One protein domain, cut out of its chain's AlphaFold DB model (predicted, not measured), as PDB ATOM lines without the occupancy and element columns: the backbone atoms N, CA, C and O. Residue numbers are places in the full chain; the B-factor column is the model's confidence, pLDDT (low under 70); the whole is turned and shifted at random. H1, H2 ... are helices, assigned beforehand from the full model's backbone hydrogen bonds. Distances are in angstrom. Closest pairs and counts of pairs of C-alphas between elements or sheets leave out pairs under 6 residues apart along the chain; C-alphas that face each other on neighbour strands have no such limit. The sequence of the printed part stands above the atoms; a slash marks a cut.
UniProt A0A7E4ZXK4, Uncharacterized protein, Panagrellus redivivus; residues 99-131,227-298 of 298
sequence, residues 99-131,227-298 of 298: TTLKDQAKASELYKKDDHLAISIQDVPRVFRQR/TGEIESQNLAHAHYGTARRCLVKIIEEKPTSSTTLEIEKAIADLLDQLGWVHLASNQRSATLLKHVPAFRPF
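What this domain is: This is residues 99 to 131 and 227 to 298 of the 298 residues of an uncharacterized protein of Panagrellus redivivus (UniProt A0A7E4ZXK4). Four helices, H4, H5, H6 and H7, zigzag back and forth side by side, each packing on the next, while the short H3 sits close to H4 and H6. The short H2 packs on H4, H1 sticks out at one end of the body, and residues 292 to 298 stick out as a tail at the other. The printed part has 105 residues with seven named helices, H1 to H7 in chain order, and no named strand; its class is all helix. The whole is loose, with a radius of gyration of the C-alphas of 16.4 A, and elongated, spanning 55 by 35 by 23 A.

How they stand to each other: Start at H1, residues 99 to 112, which stands free and touches no helix. It and H2, residues 115 to 118, meet only through their link. Look next at H3, residues 126 to 129, and H4, residues 227 to 236: they are close but not clearly touching, with C-alphas 128 and 232 closest at 6.7 A. H2 and H4 touch, their closest C-alphas being those of Leu 117 and Ala 236, 6.0 A apart. H4 and H5, residues 240 to 253, form a helical hairpin: they touch, closest at C-alphas 231 and 243, 5.5 A, and run opposite ways at a shallow tilt of 15 degrees. H5 and H6, residues 257 to 273, form the next hairpin, closest at C-alphas 251 and 260, 5.8 A, with a shallow tilt of 13 degrees. H3 and H6 are close but not clearly touching, with C-alphas 127 and 266 closest at 6.0 A. H6 and H7, residues 277 to 290, form a third hairpin at a shallow tilt of 12 degrees, closest at the C-alphas of Ala 268 and Ala 280, 4.6 A. H4 and H6 are apart, as are H5 and H7. In H1, H4, H5, H6 and H7 every O i to N i+4 pair is within hydrogen-bond range; H2 and H3 are too short for such a pair.

Where its parts are: Find C-alpha 99 at (-27.056, -8.712, 36.366); from there H1 runs 20.3 A to C-alpha 112. H2 and H3 each measure 5.0 A, and H4 measures 14.6 A. H5 covers 20.0 A, and H6, the longest helix, covers 24.8 A from C-alpha 257 at (-15.081, -8.064, 3.515). H7 runs 19.8 A to C-alpha 290 at (-18.616, -9.163, -5.386).

The domain as a whole: The C-alphas of Leu 101 and Phe 298, the two farthest apart, are 55.4 A from each other. Residues 132 to 226 are not printed, and C-alphas 131 and 227 are 10.6 A apart across this cut. Of the links printed whole, H2 to H3 is short and the others are tight. The mean pLDDT of the printed part is 76.6; look for values under 70 at residues 104 to 131 and 227 to 238.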
ATOM      1  N   THR A  99     -27.071  -8.495  37.823       76.69
ATOM      2  CA  THR A  99     -27.056  -8.712  36.366       76.69
ATOM      3  C   THR A  99     -28.235  -8.028  35.678       76.69
ATOM      4  O   THR A  99     -28.024  -7.293  34.717       76.69
ATOM      5  N   THR A 100     -29.449  -8.136  36.233       76.56
ATOM      6  CA  THR A 100     -30.629  -7.474  35.651       76.56
ATOM      7  C   THR A 100     -30.532  -5.950  35.673       76.56
ATOM      8  O   THR A 100     -30.925  -5.300  34.706       76.56
ATOM      9  N   LEU A 101     -29.945  -5.367  36.724       75.50
ATOM     10  CA  LEU A 101     -29.706  -3.923  36.802       75.50
ATOM     11  C   LEU A 101     -28.675  -3.444  35.775       75.50
ATOM     12  O   LEU A 101     -28.860  -2.391  35.168       75.50
ATOM     13  N   LYS A 102     -27.606  -4.215  35.539       75.62
ATOM     14  CA  LYS A 102     -26.623  -3.896  34.489       75.62
ATOM     15  C   LYS A 102     -27.238  -3.961  33.094       75.62
ATOM     16  O   LYS A 102     -26.941  -3.100  32.267       75.62
ATOM     17  N   ASP A 103     -28.098  -4.938  32.840       74.00
ATOM     18  CA  ASP A 103     -28.772  -5.076  31.548       74.00
ATOM     19  C   ASP A 103     -29.804  -3.959  31.329       74.00
ATOM     20  O   ASP A 103     -29.878  -3.395  30.236       74.00
ATOM     21  N   GLN A 104     -30.521  -3.546  32.379       64.62
ATOM     22  CA  GLN A 104     -31.405  -2.375  32.337       64.62
ATOM     23  C   GLN A 104     -30.637  -1.064  32.125       64.62
ATOM     24  O   GLN A 104     -31.072  -0.226  31.335       64.62
ATOM     25  N   ALA A 105     -29.479  -0.889  32.767       64.62
ATOM     26  CA  ALA A 105     -28.633   0.283  32.559       64.62
ATOM     27  C   ALA A 105     -28.151   0.368  31.102       64.62
ATOM     28  O   ALA A 105     -28.314   1.410  30.469       64.62
ATOM     29  N   LYS A 106     -27.674  -0.748  30.529       63.38
ATOM     30  CA  LYS A 106     -27.300  -0.829  29.106       63.38
ATOM     31  C   LYS A 106     -28.475  -0.532  28.174       63.38
ATOM     32  O   LYS A 106     -28.301   0.202  27.206       63.38
ATOM     33  N   ALA A 107     -29.666  -1.055  28.470       57.44
ATOM     34  CA  ALA A 107     -30.870  -0.777  27.687       57.44
ATOM     35  C   ALA A 107     -31.269   0.709  27.749       57.44
ATOM     36  O   ALA A 107     -31.616   1.296  26.728       57.44
ATOM     37  N   SER A 108     -31.159   1.340  28.922       58.66
ATOM     38  CA  SER A 108     -31.457   2.769  29.096       58.66
ATOM     39  C   SER A 108     -30.431   3.688  28.420       58.66
ATOM     40  O   SER A 108     -30.786   4.754  27.922       58.66
ATOM     41  N   GLU A 109     -29.166   3.267  28.348       56.69
ATOM     42  CA  GLU A 109     -28.114   3.985  27.621       56.69
ATOM     43  C   GLU A 109     -28.285   3.859  26.099       56.69
ATOM     44  O   GLU A 109     -27.980   4.796  25.363       56.69
ATOM     45  N   LEU A 110     -28.821   2.727  25.630       53.97
ATOM     46  CA  LEU A 110     -29.261   2.545  24.245       53.97
ATOM     47  C   LEU A 110     -30.419   3.498  23.911       53.97
ATOM     48  O   LEU A 110     -30.385   4.159  22.882       53.97
ATOM     49  N   TYR A 111     -31.385   3.637  24.823       49.16
ATOM     50  CA  TYR A 111     -32.574   4.473  24.625       49.16
ATOM     51  C   TYR A 111     -32.241   5.972  24.515       49.16
ATOM     52  O   TYR A 111     -32.750   6.654  23.636       49.16
ATOM     53  N   LYS A 112     -31.317   6.484  25.343       54.97
ATOM     54  CA  LYS A 112     -30.866   7.892  25.278       54.97
ATOM     55  C   LYS A 112     -30.010   8.211  24.048       54.97
ATOM     56  O   LYS A 112     -29.847   9.375  23.694       54.97
ATOM     57  N   LYS A 113     -29.429   7.197  23.399       54.97
ATOM     58  CA  LYS A 113     -28.641   7.377  22.170       54.97
ATOM     59  C   LYS A 113     -29.511   7.487  20.918       54.97
ATOM     60  O   LYS A 113     -28.964   7.888  19.903       54.97
ATOM     61  N   ASP A 114     -30.817   7.234  20.995       51.91
ATOM     62  CA  ASP A 114     -31.747   7.347  19.862       51.91
ATOM     63  C   ASP A 114     -32.570   8.653  19.862       51.91
ATOM     64  O   ASP A 114     -33.297   8.918  18.906       51.91
ATOM     65  N   ASP A 115     -32.430   9.527  20.868       57.16
ATOM     66  CA  ASP A 115     -33.232  10.763  20.974       57.16
ATOM     67  C   ASP A 115     -33.024  11.730  19.788       57.16
ATOM     68  O   ASP A 115     -33.953  12.423  19.377       57.16
ATOM     69  N   HIS A 116     -31.839  11.744  19.166       54.22
ATOM     70  CA  HIS A 116     -31.593  12.548  17.957       54.22
ATOM     71  C   HIS A 116     -32.200  11.929  16.688       54.22
ATOM     72  O   HIS A 116     -32.472  12.649  15.729       54.22
ATOM     73  N   LEU A 117     -32.459  10.617  16.687       56.19
ATOM     74  CA  LEU A 117     -33.198   9.929  15.626       56.19
ATOM     75  C   LEU A 117     -34.714  10.068  15.818       56.19
ATOM     76  O   LEU A 117     -35.446  10.021  14.836       56.19
ATOM     77  N   ALA A 118     -35.188  10.300  17.046       54.44
ATOM     78  CA  ALA A 118     -36.599  10.551  17.344       54.44
ATOM     79  C   ALA A 118     -37.104  11.918  16.837       54.44
ATOM     80  O   ALA A 118     -38.303  12.085  16.622       54.44
ATOM     81  N   ILE A 119     -36.203  12.884  16.607       53.94
ATOM     82  CA  ILE A 119     -36.522  14.167  15.947       53.94
ATOM     83  C   ILE A 119     -36.658  13.981  14.423       53.94
ATOM     84  O   ILE A 119     -37.253  14.818  13.742       53.94
ATOM     85  N   SER A 120     -36.146  12.874  13.871       47.03
ATOM     86  CA  SER A 120     -36.284  12.571  12.450       47.03
ATOM     87  C   SER A 120     -37.723  12.170  12.136       47.03
ATOM     88  O   SER A 120     -38.226  11.137  12.570       47.03
ATOM     89  N   ILE A 121     -38.382  12.993  11.326       53.44
ATOM     90  CA  ILE A 121     -39.738  12.763  10.806       53.44
ATOM     91  C   ILE A 121     -39.739  11.665   9.719       53.44
ATOM     92  O   ILE A 121     -40.789  11.290   9.200       53.44
ATOM     93  N   GLN A 122     -38.561  11.169   9.334       60.59
ATOM     94  CA  GLN A 122     -38.371  10.222   8.242       60.59
ATOM     95  C   GLN A 122     -38.026   8.831   8.769       60.59
ATOM     96  O   GLN A 122     -37.286   8.672   9.740       60.59
ATOM     97  N   ASP A 123     -38.552   7.807   8.097       62.34
ATOM     98  CA  ASP A 123     -38.305   6.411   8.445       62.34
ATOM     99  C   ASP A 123     -36.838   6.044   8.169       62.34
ATOM    100  O   ASP A 123     -36.461   5.701   7.054       62.34
ATOM    101  N   VAL A 124     -35.965   6.174   9.171       61.97
ATOM    102  CA  VAL A 124     -34.531   5.867   9.037       61.97
ATOM    103  C   VAL A 124     -34.336   4.345   8.922       61.97
ATOM    104  O   VAL A 124     -34.838   3.637   9.805       61.97
ATOM    105  N   PRO A 125     -33.591   3.807   7.927       64.31
ATOM    106  CA  PRO A 125     -33.411   2.369   7.776       64.31
ATOM    107  C   PRO A 125     -32.769   1.744   9.011       64.31
ATOM    108  O   PRO A 125     -31.870   2.309   9.641       64.31
ATOM    109  N   ARG A 126     -33.201   0.521   9.330       61.78
ATOM    110  CA  ARG A 126     -32.779  -0.210  10.535       61.78
ATOM    111  C   ARG A 126     -31.261  -0.405  10.619       61.78
ATOM    112  O   ARG A 126     -30.715  -0.389  11.718       61.78
ATOM    113  N   VAL A 127     -30.596  -0.522   9.466       61.44
ATOM    114  CA  VAL A 127     -29.135  -0.671   9.348       61.44
ATOM    115  C   VAL A 127     -28.394   0.551   9.902       61.44
ATOM    116  O   VAL A 127     -27.363   0.408  10.550       61.44
ATOM    117  N   PHE A 128     -28.956   1.751   9.742       61.75
ATOM    118  CA  PHE A 128     -28.362   2.981  10.270       61.75
ATOM    119  C   PHE A 128     -28.702   3.226  11.740       61.75
ATOM    120  O   PHE A 128     -27.881   3.771  12.473       61.75
ATOM    121  N   ARG A 129     -29.872   2.761  12.202       63.06
ATOM    122  CA  ARG A 129     -30.232   2.812  13.633       63.06
ATOM    123  C   ARG A 129     -29.311   1.946  14.485       63.06
ATOM    124  O   ARG A 129     -29.031   2.275  15.628       63.06
ATOM    125  N   GLN A 130     -28.802   0.849  13.930       58.25
ATOM    126  CA  GLN A 130     -27.943  -0.063  14.681       58.25
ATOM    127  C   GLN A 130     -26.515   0.445  14.907       58.25
ATOM    128  O   GLN A 130     -25.774  -0.268  15.577       58.25
ATOM    129  N   ARG A 131     -26.163   1.662  14.434       54.03
ATOM    130  CA  ARG A 131     -24.793   2.197  14.320       54.03
ATOM    131  C   ARG A 131     -23.880   1.129  13.724       54.03
ATOM    132  O   ARG A 131     -23.434   0.265  14.467       54.03
ATOM    133  N   THR A 227     -16.600   8.750  12.075       58.31
ATOM    134  CA  THR A 227     -17.260   8.800  10.752       58.31
ATOM    135  C   THR A 227     -18.697   8.251  10.788       58.31
ATOM    136  O   THR A 227     -19.578   8.818  10.153       58.31
ATOM    137  N   GLY A 228     -18.967   7.246  11.630       59.78
ATOM    138  CA  GLY A 228     -20.319   6.709  11.840       59.78
ATOM    139  C   GLY A 228     -21.300   7.640  12.576       59.78
ATOM    140  O   GLY A 228     -22.507   7.527  12.392       59.78
ATOM    141  N   GLU A 229     -20.826   8.591  13.385       59.94
ATOM    142  CA  GLU A 229     -21.680   9.592  14.049       59.94
ATOM    143  C   GLU A 229     -22.117  10.688  13.073       59.94
ATOM    144  O   GLU A 229     -23.289  11.069  13.058       59.94
ATOM    145  N   ILE A 230     -21.215  11.109  12.180       59.81
ATOM    146  CA  ILE A 230     -21.517  12.069  11.106       59.81
ATOM    147  C   ILE A 230     -22.581  11.497  10.152       59.81
ATOM    148  O   ILE A 230     -23.460  12.220   9.685       59.81
ATOM    149  N   GLU A 231     -22.546  10.191   9.888       61.69
ATOM    150  CA  GLU A 231     -23.544   9.504   9.060       61.69
ATOM    151  C   GLU A 231     -24.928   9.503   9.701       61.69
ATOM    152  O   GLU A 231     -25.903   9.856   9.040       61.69
ATOM    153  N   SER A 232     -25.009   9.169  10.992       62.75
ATOM    154  CA  SER A 232     -26.280   9.185  11.724       62.75
ATOM    155  C   SER A 232     -26.906  10.582  11.773       62.75
ATOM    156  O   SER A 232     -28.115  10.722  11.593       62.75
ATOM    157  N   GLN A 233     -26.082  11.625  11.913       64.06
ATOM    158  CA  GLN A 233     -26.537  13.014  11.921       64.06
ATOM    159  C   GLN A 233     -26.995  13.473  10.528       64.06
ATOM    160  O   GLN A 233     -28.081  14.028  10.387       64.06
ATOM    161  N   ASN A 234     -26.227  13.187   9.471       63.25
ATOM    162  CA  ASN A 234     -26.610  13.542   8.098       63.25
ATOM    163  C   ASN A 234     -27.885  12.827   7.640       63.25
ATOM    164  O   ASN A 234     -28.690  13.402   6.905       63.25
ATOM    165  N   LEU A 235     -28.077  11.584   8.080       63.59
ATOM    166  CA  LEU A 235     -29.271  10.809   7.775       63.59
ATOM    167  C   LEU A 235     -30.501  11.321   8.535       63.59
ATOM    168  O   LEU A 235     -31.592  11.334   7.973       63.59
ATOM    169  N   ALA A 236     -30.325  11.814   9.767       63.03
ATOM    170  CA  ALA A 236     -31.387  12.474  10.529       63.03
ATOM    171  C   ALA A 236     -31.843  13.803   9.893       63.03
ATOM    172  O   ALA A 236     -33.004  14.181  10.019       63.03
ATOM    173  N   HIS A 237     -30.955  14.488   9.164       68.38
ATOM    174  CA  HIS A 237     -31.257  15.734   8.447       68.38
ATOM    175  C   HIS A 237     -31.667  15.533   6.974       68.38
ATOM    176  O   HIS A 237     -31.672  16.493   6.206       68.38
ATOM    177  N   ALA A 238     -32.008  14.306   6.554       68.75
ATOM    178  CA  ALA A 238     -32.398  13.981   5.173       68.75
ATOM    179  C   ALA A 238     -31.317  14.271   4.105       68.75
ATOM    180  O   ALA A 238     -31.604  14.357   2.908       68.75
ATOM    181  N   HIS A 239     -30.044  14.402   4.493       82.44
ATOM    182  CA  HIS A 239     -28.932  14.644   3.570       82.44
ATOM    183  C   HIS A 239     -28.395  13.331   2.984       82.44
ATOM    184  O   HIS A 239     -27.218  12.984   3.123       82.44
ATOM    185  N   TYR A 240     -29.265  12.597   2.289       80.81
ATOM    186  CA  TYR A 240     -28.978  11.259   1.763       80.81
ATOM    187  C   TYR A 240     -27.790  11.220   0.786       80.81
ATOM    188  O   TYR A 240     -27.002  10.275   0.800       80.81
ATOM    189  N   GLY A 241     -27.603  12.262  -0.033       81.69
ATOM    190  CA  GLY A 241     -26.455  12.355  -0.946       81.69
ATOM    191  C   GLY A 241     -25.113  12.432  -0.208       81.69
ATOM    192  O   GLY A 241     -24.149  11.763  -0.589       81.69
ATOM    193  N   THR A 242     -25.068  13.193   0.886       82.44
ATOM    194  CA  THR A 242     -23.886  13.308   1.750       82.44
ATOM    195  C   THR A 242     -23.646  12.009   2.509       82.44
ATOM    196  O   THR A 242     -22.516  11.529   2.531       82.44
ATOM    197  N   ALA A 243     -24.705  11.386   3.040       83.12
ATOM    198  CA  ALA A 243     -24.619  10.082   3.694       83.12
ATOM    199  C   ALA A 243     -24.034   9.015   2.753       83.12
ATOM    200  O   ALA A 243     -23.082   8.329   3.117       83.12
ATOM    201  N   ARG A 244     -24.502   8.941   1.497       86.12
ATOM    202  CA  ARG A 244     -23.930   8.033   0.489       86.12
ATOM    203  C   ARG A 244     -22.444   8.302   0.255       86.12
ATOM    204  O   ARG A 244     -21.668   7.358   0.154       86.12
ATOM    205  N   ARG A 245     -22.042   9.573   0.150       87.81
ATOM    206  CA  ARG A 245     -20.633   9.947  -0.052       87.81
ATOM    207  C   ARG A 245     -19.758   9.494   1.123       87.81
ATOM    208  O   ARG A 245     -18.672   8.978   0.881       87.81
ATOM    209  N   CYS A 246     -20.234   9.644   2.360       86.25
ATOM    210  CA  CYS A 246     -19.544   9.145   3.553       86.25
ATOM    211  C   CYS A 246     -19.380   7.619   3.516       86.25
ATOM    212  O   CYS A 246     -18.253   7.142   3.617       86.25
ATOM    213  N   LEU A 247     -20.455   6.874   3.244       86.12
ATOM    214  CA  LEU A 247     -20.421   5.406   3.194       86.12
ATOM    215  C   LEU A 247     -19.461   4.874   2.123       86.12
ATOM    216  O   LEU A 247     -18.705   3.937   2.373       86.12
ATOM    217  N   VAL A 248     -19.454   5.490   0.935       88.19
ATOM    218  CA  VAL A 248     -18.508   5.139  -0.139       88.19
ATOM    219  C   VAL A 248     -17.069   5.372   0.317       88.19
ATOM    220  O   VAL A 248     -16.222   4.503   0.136       88.19
ATOM    221  N   LYS A 249     -16.808   6.494   0.991       88.56
ATOM    222  CA  LYS A 249     -15.480   6.798   1.523       88.56
ATOM    223  C   LYS A 249     -15.026   5.786   2.582       88.56
ATOM    224  O   LYS A 249     -13.858   5.417   2.610       88.56
ATOM    225  N   ILE A 250     -15.936   5.283   3.422       85.44
ATOM    226  CA  ILE A 250     -15.605   4.231   4.398       85.44
ATOM    227  C   ILE A 250     -15.190   2.930   3.699       85.44
ATOM    228  O   ILE A 250     -14.232   2.287   4.135       85.44
ATOM    229  N   ILE A 251     -15.874   2.552   2.613       87.75
ATOM    230  CA  ILE A 251     -15.504   1.374   1.811       87.75
ATOM    231  C   ILE A 251     -14.090   1.539   1.235       87.75
ATOM    232  O   ILE A 251     -13.310   0.589   1.267       87.75
ATOM    233  N   GLU A 252     -13.760   2.732   0.737       87.25
ATOM    234  CA  GLU A 252     -12.441   3.048   0.174       87.25
ATOM    235  C   GLU A 252     -11.326   3.020   1.233       87.25
ATOM    236  O   GLU A 252     -10.249   2.486   0.977       87.25
ATOM    237  N   GLU A 253     -11.572   3.562   2.429       83.00
ATOM    238  CA  GLU A 253     -10.557   3.666   3.486       83.00
ATOM    239  C   GLU A 253     -10.296   2.332   4.209       83.00
ATOM    240  O   GLU A 253      -9.170   2.083   4.650       83.00
ATOM    241  N   LYS A 254     -11.316   1.476   4.382       77.00
ATOM    242  CA  LYS A 254     -11.204   0.230   5.169       77.00
ATOM    243  C   LYS A 254     -11.980  -0.940   4.547       77.00
ATOM    244  O   LYS A 254     -13.010  -1.353   5.093       77.00
ATOM    245  N   PRO A 255     -11.466  -1.555   3.466       74.06
ATOM    246  CA  PRO A 255     -12.114  -2.696   2.831       74.06
ATOM    247  C   PRO A 255     -11.946  -3.965   3.682       74.06
ATOM    248  O   PRO A 255     -11.051  -4.779   3.477       74.06
ATOM    249  N   THR A 256     -12.821  -4.142   4.668       78.38
ATOM    250  CA  THR A 256     -12.994  -5.417   5.378       78.38
ATOM    251  C   THR A 256     -14.209  -6.126   4.798       78.38
ATOM    252  O   THR A 256     -15.296  -5.563   4.816       78.38
ATOM    253  N   SER A 257     -14.048  -7.354   4.296       76.06
ATOM    254  CA  SER A 257     -15.081  -8.064   3.515       76.06
ATOM    255  C   SER A 257     -16.455  -8.152   4.195       76.06
ATOM    256  O   SER A 257     -17.478  -8.066   3.519       76.06
ATOM    257  N   SER A 258     -16.486  -8.292   5.525       80.06
ATOM    258  CA  SER A 258     -17.725  -8.305   6.316       80.06
ATOM    259  C   SER A 258     -18.383  -6.924   6.372       80.06
ATOM    260  O   SER A 258     -19.561  -6.781   6.056       80.06
ATOM    261  N   THR A 259     -17.619  -5.893   6.733       82.31
ATOM    262  CA  THR A 259     -18.132  -4.528   6.910       82.31
ATOM    263  C   THR A 259     -18.506  -3.895   5.574       82.31
ATOM    264  O   THR A 259     -19.505  -3.190   5.485       82.31
ATOM    265  N   THR A 260     -17.757  -4.172   4.501       86.56
ATOM    266  CA  THR A 260     -18.079  -3.670   3.159       86.56
ATOM    267  C   THR A 260     -19.427  -4.190   2.682       86.56
ATOM    268  O   THR A 260     -20.209  -3.413   2.149       86.56
ATOM    269  N   LEU A 261     -19.742  -5.464   2.934       89.19
ATOM    270  CA  LEU A 261     -21.036  -6.043   2.570       89.19
ATOM    271  C   LEU A 261     -22.190  -5.390   3.345       89.19
ATOM    272  O   LEU A 261     -23.252  -5.136   2.775       89.19
ATOM    273  N   GLU A 262     -21.998  -5.096   4.630       89.38
ATOM    274  CA  GLU A 262     -22.990  -4.376   5.437       89.38
ATOM    275  C   GLU A 262     -23.201  -2.939   4.944       89.38
ATOM    276  O   GLU A 262     -24.345  -2.500   4.805       89.38
ATOM    277  N   ILE A 263     -22.121  -2.230   4.602       89.00
ATOM    278  CA  ILE A 263     -22.190  -0.862   4.071       89.00
ATOM    279  C   ILE A 263     -22.839  -0.844   2.681       89.00
ATOM    280  O   ILE A 263     -23.705  -0.010   2.420       89.00
ATOM    281  N   GLU A 264     -22.487  -1.767   1.782       91.44
ATOM    282  CA  GLU A 264     -23.099  -1.834   0.451       91.44
ATOM    283  C   GLU A 264     -24.605  -2.158   0.524       91.44
ATOM    284  O   GLU A 264     -25.384  -1.611  -0.263       91.44
ATOM    285  N   LYS A 265     -25.036  -2.981   1.494       92.06
ATOM    286  CA  LYS A 265     -26.463  -3.198   1.793       92.06
ATOM    287  C   LYS A 265     -27.132  -1.928   2.318       92.06
ATOM    288  O   LYS A 265     -28.205  -1.576   1.834       92.06
ATOM    289  N   ALA A 266     -26.482  -1.207   3.231       90.25
ATOM    290  CA  ALA A 266     -26.986   0.065   3.745       90.25
ATOM    291  C   ALA A 266     -27.167   1.106   2.623       90.25
ATOM    292  O   ALA A 266     -28.166   1.823   2.597       90.25
ATOM    293  N   ILE A 267     -26.239   1.156   1.659       91.44
ATOM    294  CA  ILE A 267     -26.352   2.004   0.463       91.44
ATOM    295  C   ILE A 267     -27.545   1.577  -0.402       91.44
ATOM    296  O   ILE A 267     -28.268   2.440  -0.893       91.44
ATOM    297  N   ALA A 268     -27.775   0.276  -0.600       93.94
ATOM    298  CA  ALA A 268     -28.931  -0.196  -1.366       93.94
ATOM    299  C   ALA A 268     -30.262   0.204  -0.707       93.94
ATOM    300  O   ALA A 268     -31.167   0.671  -1.396       93.94
ATOM    301  N   ASP A 269     -30.359   0.093   0.617       90.94
ATOM    302  CA  ASP A 269     -31.557   0.491   1.361       90.94
ATOM    303  C   ASP A 269     -31.771   2.014   1.328       90.94
ATOM    304  O   ASP A 269     -32.898   2.480   1.172       90.94
ATOM    305  N   LEU A 270     -30.689   2.801   1.389       89.69
ATOM    306  CA  LEU A 270     -30.726   4.257   1.203       89.69
ATOM    307  C   LEU A 270     -31.294   4.643  -0.176       89.69
ATOM    308  O   LEU A 270     -32.092   5.570  -0.288       89.69
ATOM    309  N   LEU A 271     -30.881   3.932  -1.230       91.06
ATOM    310  CA  LEU A 271     -31.348   4.168  -2.600       91.06
ATOM    311  C   LEU A 271     -32.834   3.821  -2.772       91.06
ATOM    312  O   LEU A 271     -33.542   4.534  -3.482       91.06
ATOM    313  N   ASP A 272     -33.317   2.775  -2.099       91.25
ATOM    314  CA  ASP A 272     -34.740   2.416  -2.105       91.25
ATOM    315  C   ASP A 272     -35.606   3.490  -1.437       91.25
ATOM    316  O   ASP A 272     -36.663   3.838  -1.963       91.25
ATOM    317  N   GLN A 273     -35.145   4.074  -0.328       85.50
ATOM    318  CA  GLN A 273     -35.872   5.155   0.348       85.50
ATOM    319  C   GLN A 273     -35.976   6.434  -0.480       85.50
ATOM    320  O   GLN A 273     -36.972   7.149  -0.395       85.50
ATOM    321  N   LEU A 274     -34.974   6.700  -1.316       85.50
ATOM    322  CA  LEU A 274     -35.005   7.791  -2.290       85.50
ATOM    323  C   LEU A 274     -35.941   7.509  -3.481       85.50
ATOM    324  O   LEU A 274     -36.124   8.377  -4.333       85.50
ATOM    325  N   GLY A 275     -36.509   6.302  -3.578       89.56
ATOM    326  CA  GLY A 275     -37.310   5.857  -4.719       89.56
ATOM    327  C   GLY A 275     -36.472   5.460  -5.940       89.56
ATOM    328  O   GLY A 275     -37.018   5.211  -7.017       89.56
ATOM    329  N   TRP A 276     -35.146   5.363  -5.812       93.88
ATOM    330  CA  TRP A 276     -34.235   4.989  -6.900       93.88
ATOM    331  C   TRP A 276     -34.096   3.466  -7.011       93.88
ATOM    332  O   TRP A 276     -32.997   2.907  -6.985       93.88
ATOM    333  N   VAL A 277     -35.234   2.790  -7.178       94.00
ATOM    334  CA  VAL A 277     -35.362   1.322  -7.121       94.00
ATOM    335  C   VAL A 277     -34.455   0.605  -8.129       94.00
ATOM    336  O   VAL A 277     -33.883  -0.442  -7.836       94.00
ATOM    337  N   HIS A 278     -34.266   1.178  -9.320       95.12
ATOM    338  CA  HIS A 278     -33.387   0.610 -10.346       95.12
ATOM    339  C   HIS A 278     -31.912   0.605  -9.911       95.12
ATOM    340  O   HIS A 278     -31.212  -0.386 -10.122       95.12
ATOM    341  N   LEU A 279     -31.449   1.670  -9.245       93.25
ATOM    342  CA  LEU A 279     -30.089   1.744  -8.706       93.25
ATOM    343  C   LEU A 279     -29.915   0.822  -7.504       93.25
ATOM    344  O   LEU A 279     -28.890   0.154  -7.407       93.25
ATOM    345  N   ALA A 280     -30.908   0.745  -6.619       94.06
ATOM    346  CA  ALA A 280     -30.882  -0.177  -5.488       94.06
ATOM    347  C   ALA A 280     -30.819  -1.643  -5.949       94.06
ATOM    348  O   ALA A 280     -30.010  -2.424  -5.446       94.06
ATOM    349  N   SER A 281     -31.618  -2.011  -6.955       95.88
ATOM    350  CA  SER A 281     -31.597  -3.345  -7.569       95.88
ATOM    351  C   SER A 281     -30.241  -3.665  -8.210       95.88
ATOM    352  O   SER A 281     -29.673  -4.738  -7.976       95.88
ATOM    353  N   ASN A 282     -29.674  -2.709  -8.953       96.44
ATOM    354  CA  ASN A 282     -28.338  -2.851  -9.529       96.44
ATOM    355  C   ASN A 282     -27.269  -3.018  -8.435       96.44
ATOM    356  O   ASN A 282     -26.441  -3.923  -8.510       96.44
ATOM    357  N   GLN A 283     -27.336  -2.214  -7.372       94.88
ATOM    358  CA  GLN A 283     -26.409  -2.295  -6.244       94.88
ATOM    359  C   GLN A 283     -26.478  -3.667  -5.565       94.88
ATOM    360  O   GLN A 283     -25.441  -4.290  -5.362       94.88
ATOM    361  N   ARG A 284     -27.680  -4.184  -5.272       94.19
ATOM    362  CA  ARG A 284     -27.864  -5.531  -4.699       94.19
ATOM    363  C   ARG A 284     -27.271  -6.610  -5.596       94.19
ATOM    364  O   ARG A 284     -26.527  -7.460  -5.113       94.19
ATOM    365  N   SER A 285     -27.537  -6.539  -6.895       95.75
ATOM    366  CA  SER A 285     -26.976  -7.477  -7.873       95.75
ATOM    367  C   SER A 285     -25.445  -7.425  -7.882       95.75
ATOM    368  O   SER A 285     -24.790  -8.464  -7.829       95.75
ATOM    369  N   ALA A 286     -24.865  -6.222  -7.843       93.44
ATOM    370  CA  ALA A 286     -23.423  -6.034  -7.747       93.44
ATOM    371  C   ALA A 286     -22.848  -6.611  -6.440       93.44
ATOM    372  O   ALA A 286     -21.822  -7.289  -6.487       93.44
ATOM    373  N   THR A 287     -23.513  -6.412  -5.295       91.69
ATOM    374  CA  THR A 287     -23.047  -6.962  -4.006       91.69
ATOM    375  C   THR A 287     -22.975  -8.490  -4.019       91.69
ATOM    376  O   THR A 287     -22.011  -9.060  -3.515       91.69
ATOM    377  N   LEU A 288     -23.945  -9.163  -4.651       90.25
ATOM    378  CA  LEU A 288     -23.984 -10.626  -4.752       90.25
ATOM    379  C   LEU A 288     -22.831 -11.175  -5.597       90.25
ATOM    380  O   LEU A 288     -22.279 -12.225  -5.278       90.25
ATOM    381  N   LEU A 289     -22.461 -10.458  -6.660       90.75
ATOM    382  CA  LEU A 289     -21.349 -10.837  -7.532       90.75
ATOM    383  C   LEU A 289     -19.985 -10.565  -6.891       90.75
ATOM    384  O   LEU A 289     -19.046 -11.323  -7.115       90.75
ATOM    385  N   LYS A 290     -19.862  -9.497  -6.096       90.19
ATOM    386  CA  LYS A 290     -18.616  -9.163  -5.386       90.19
ATOM    387  C   LYS A 290     -18.361 -10.079  -4.190       90.19
ATOM    388  O   LYS A 290     -17.221 -10.457  -3.939       90.19
ATOM    389  N   HIS A 291     -19.412 -10.428  -3.454       89.12
ATOM    390  CA  HIS A 291     -19.331 -11.178  -2.202       89.12
ATOM    391  C   HIS A 291     -19.888 -12.597  -2.359       89.12
ATOM    392  O   HIS A 291     -20.843 -12.992  -1.687       89.12
ATOM    393  N   VAL A 292     -19.280 -13.376  -3.258       88.19
ATOM    394  CA  VAL A 292     -19.637 -14.788  -3.457       88.19
ATOM    395  C   VAL A 292     -19.162 -15.611  -2.248       88.19
ATOM    396  O   VAL A 292     -18.008 -15.471  -1.840       88.19
ATOM    397  N   PRO A 293     -20.004 -16.487  -1.663       85.56
ATOM    398  CA  PRO A 293     -19.657 -17.239  -0.450       85.56
ATOM    399  C   PRO A 293     -18.546 -18.280  -0.652       85.56
ATOM    400  O   PRO A 293     -17.947 -18.736   0.317       85.56
ATOM    401  N   ALA A 294     -18.288 -18.680  -1.896       88.44
ATOM    402  CA  ALA A 294     -17.273 -19.658  -2.246       88.44
ATOM    403  C   ALA A 294     -16.541 -19.223  -3.515       88.44
ATOM    404  O   ALA A 294     -17.106 -18.547  -4.377       88.44
ATOM    405  N   PHE A 295     -15.285 -19.643  -3.639       88.88
ATOM    406  CA  PHE A 295     -14.538 -19.451  -4.872       88.88
ATOM    407  C   PHE A 295     -15.205 -20.201  -6.023       88.88
ATOM    408  O   PHE A 295     -15.765 -21.287  -5.845       88.88
ATOM    409  N   ARG A 296     -15.127 -19.613  -7.219       89.75
ATOM    410  CA  ARG A 296     -15.560 -20.284  -8.440       89.75
ATOM    411  C   ARG A 296     -14.712 -21.553  -8.612       89.75
ATOM    412  O   ARG A 296     -13.488 -21.438  -8.535       89.75
ATOM    413  N   PRO A 297     -15.325 -22.734  -8.811       90.44
ATOM    414  CA  PRO A 297     -14.563 -23.944  -9.083       90.44
ATOM    415  C   PRO A 297     -13.724 -23.745 -10.351       90.44
ATOM    416  O   PRO A 297     -14.175 -23.074 -11.285       90.44
ATOM    417  N   PHE A 298     -12.506 -24.286 -10.323       87.69
ATOM    418  CA  PHE A 298     -11.569 -24.269 -11.445       87.69
ATOM    419  C   PHE A 298     -12.029 -25.191 -12.573       87.69
ATOM    420  O   PHE A 298     -12.569 -26.278 -12.257       87.69
TER     421      PHE A 298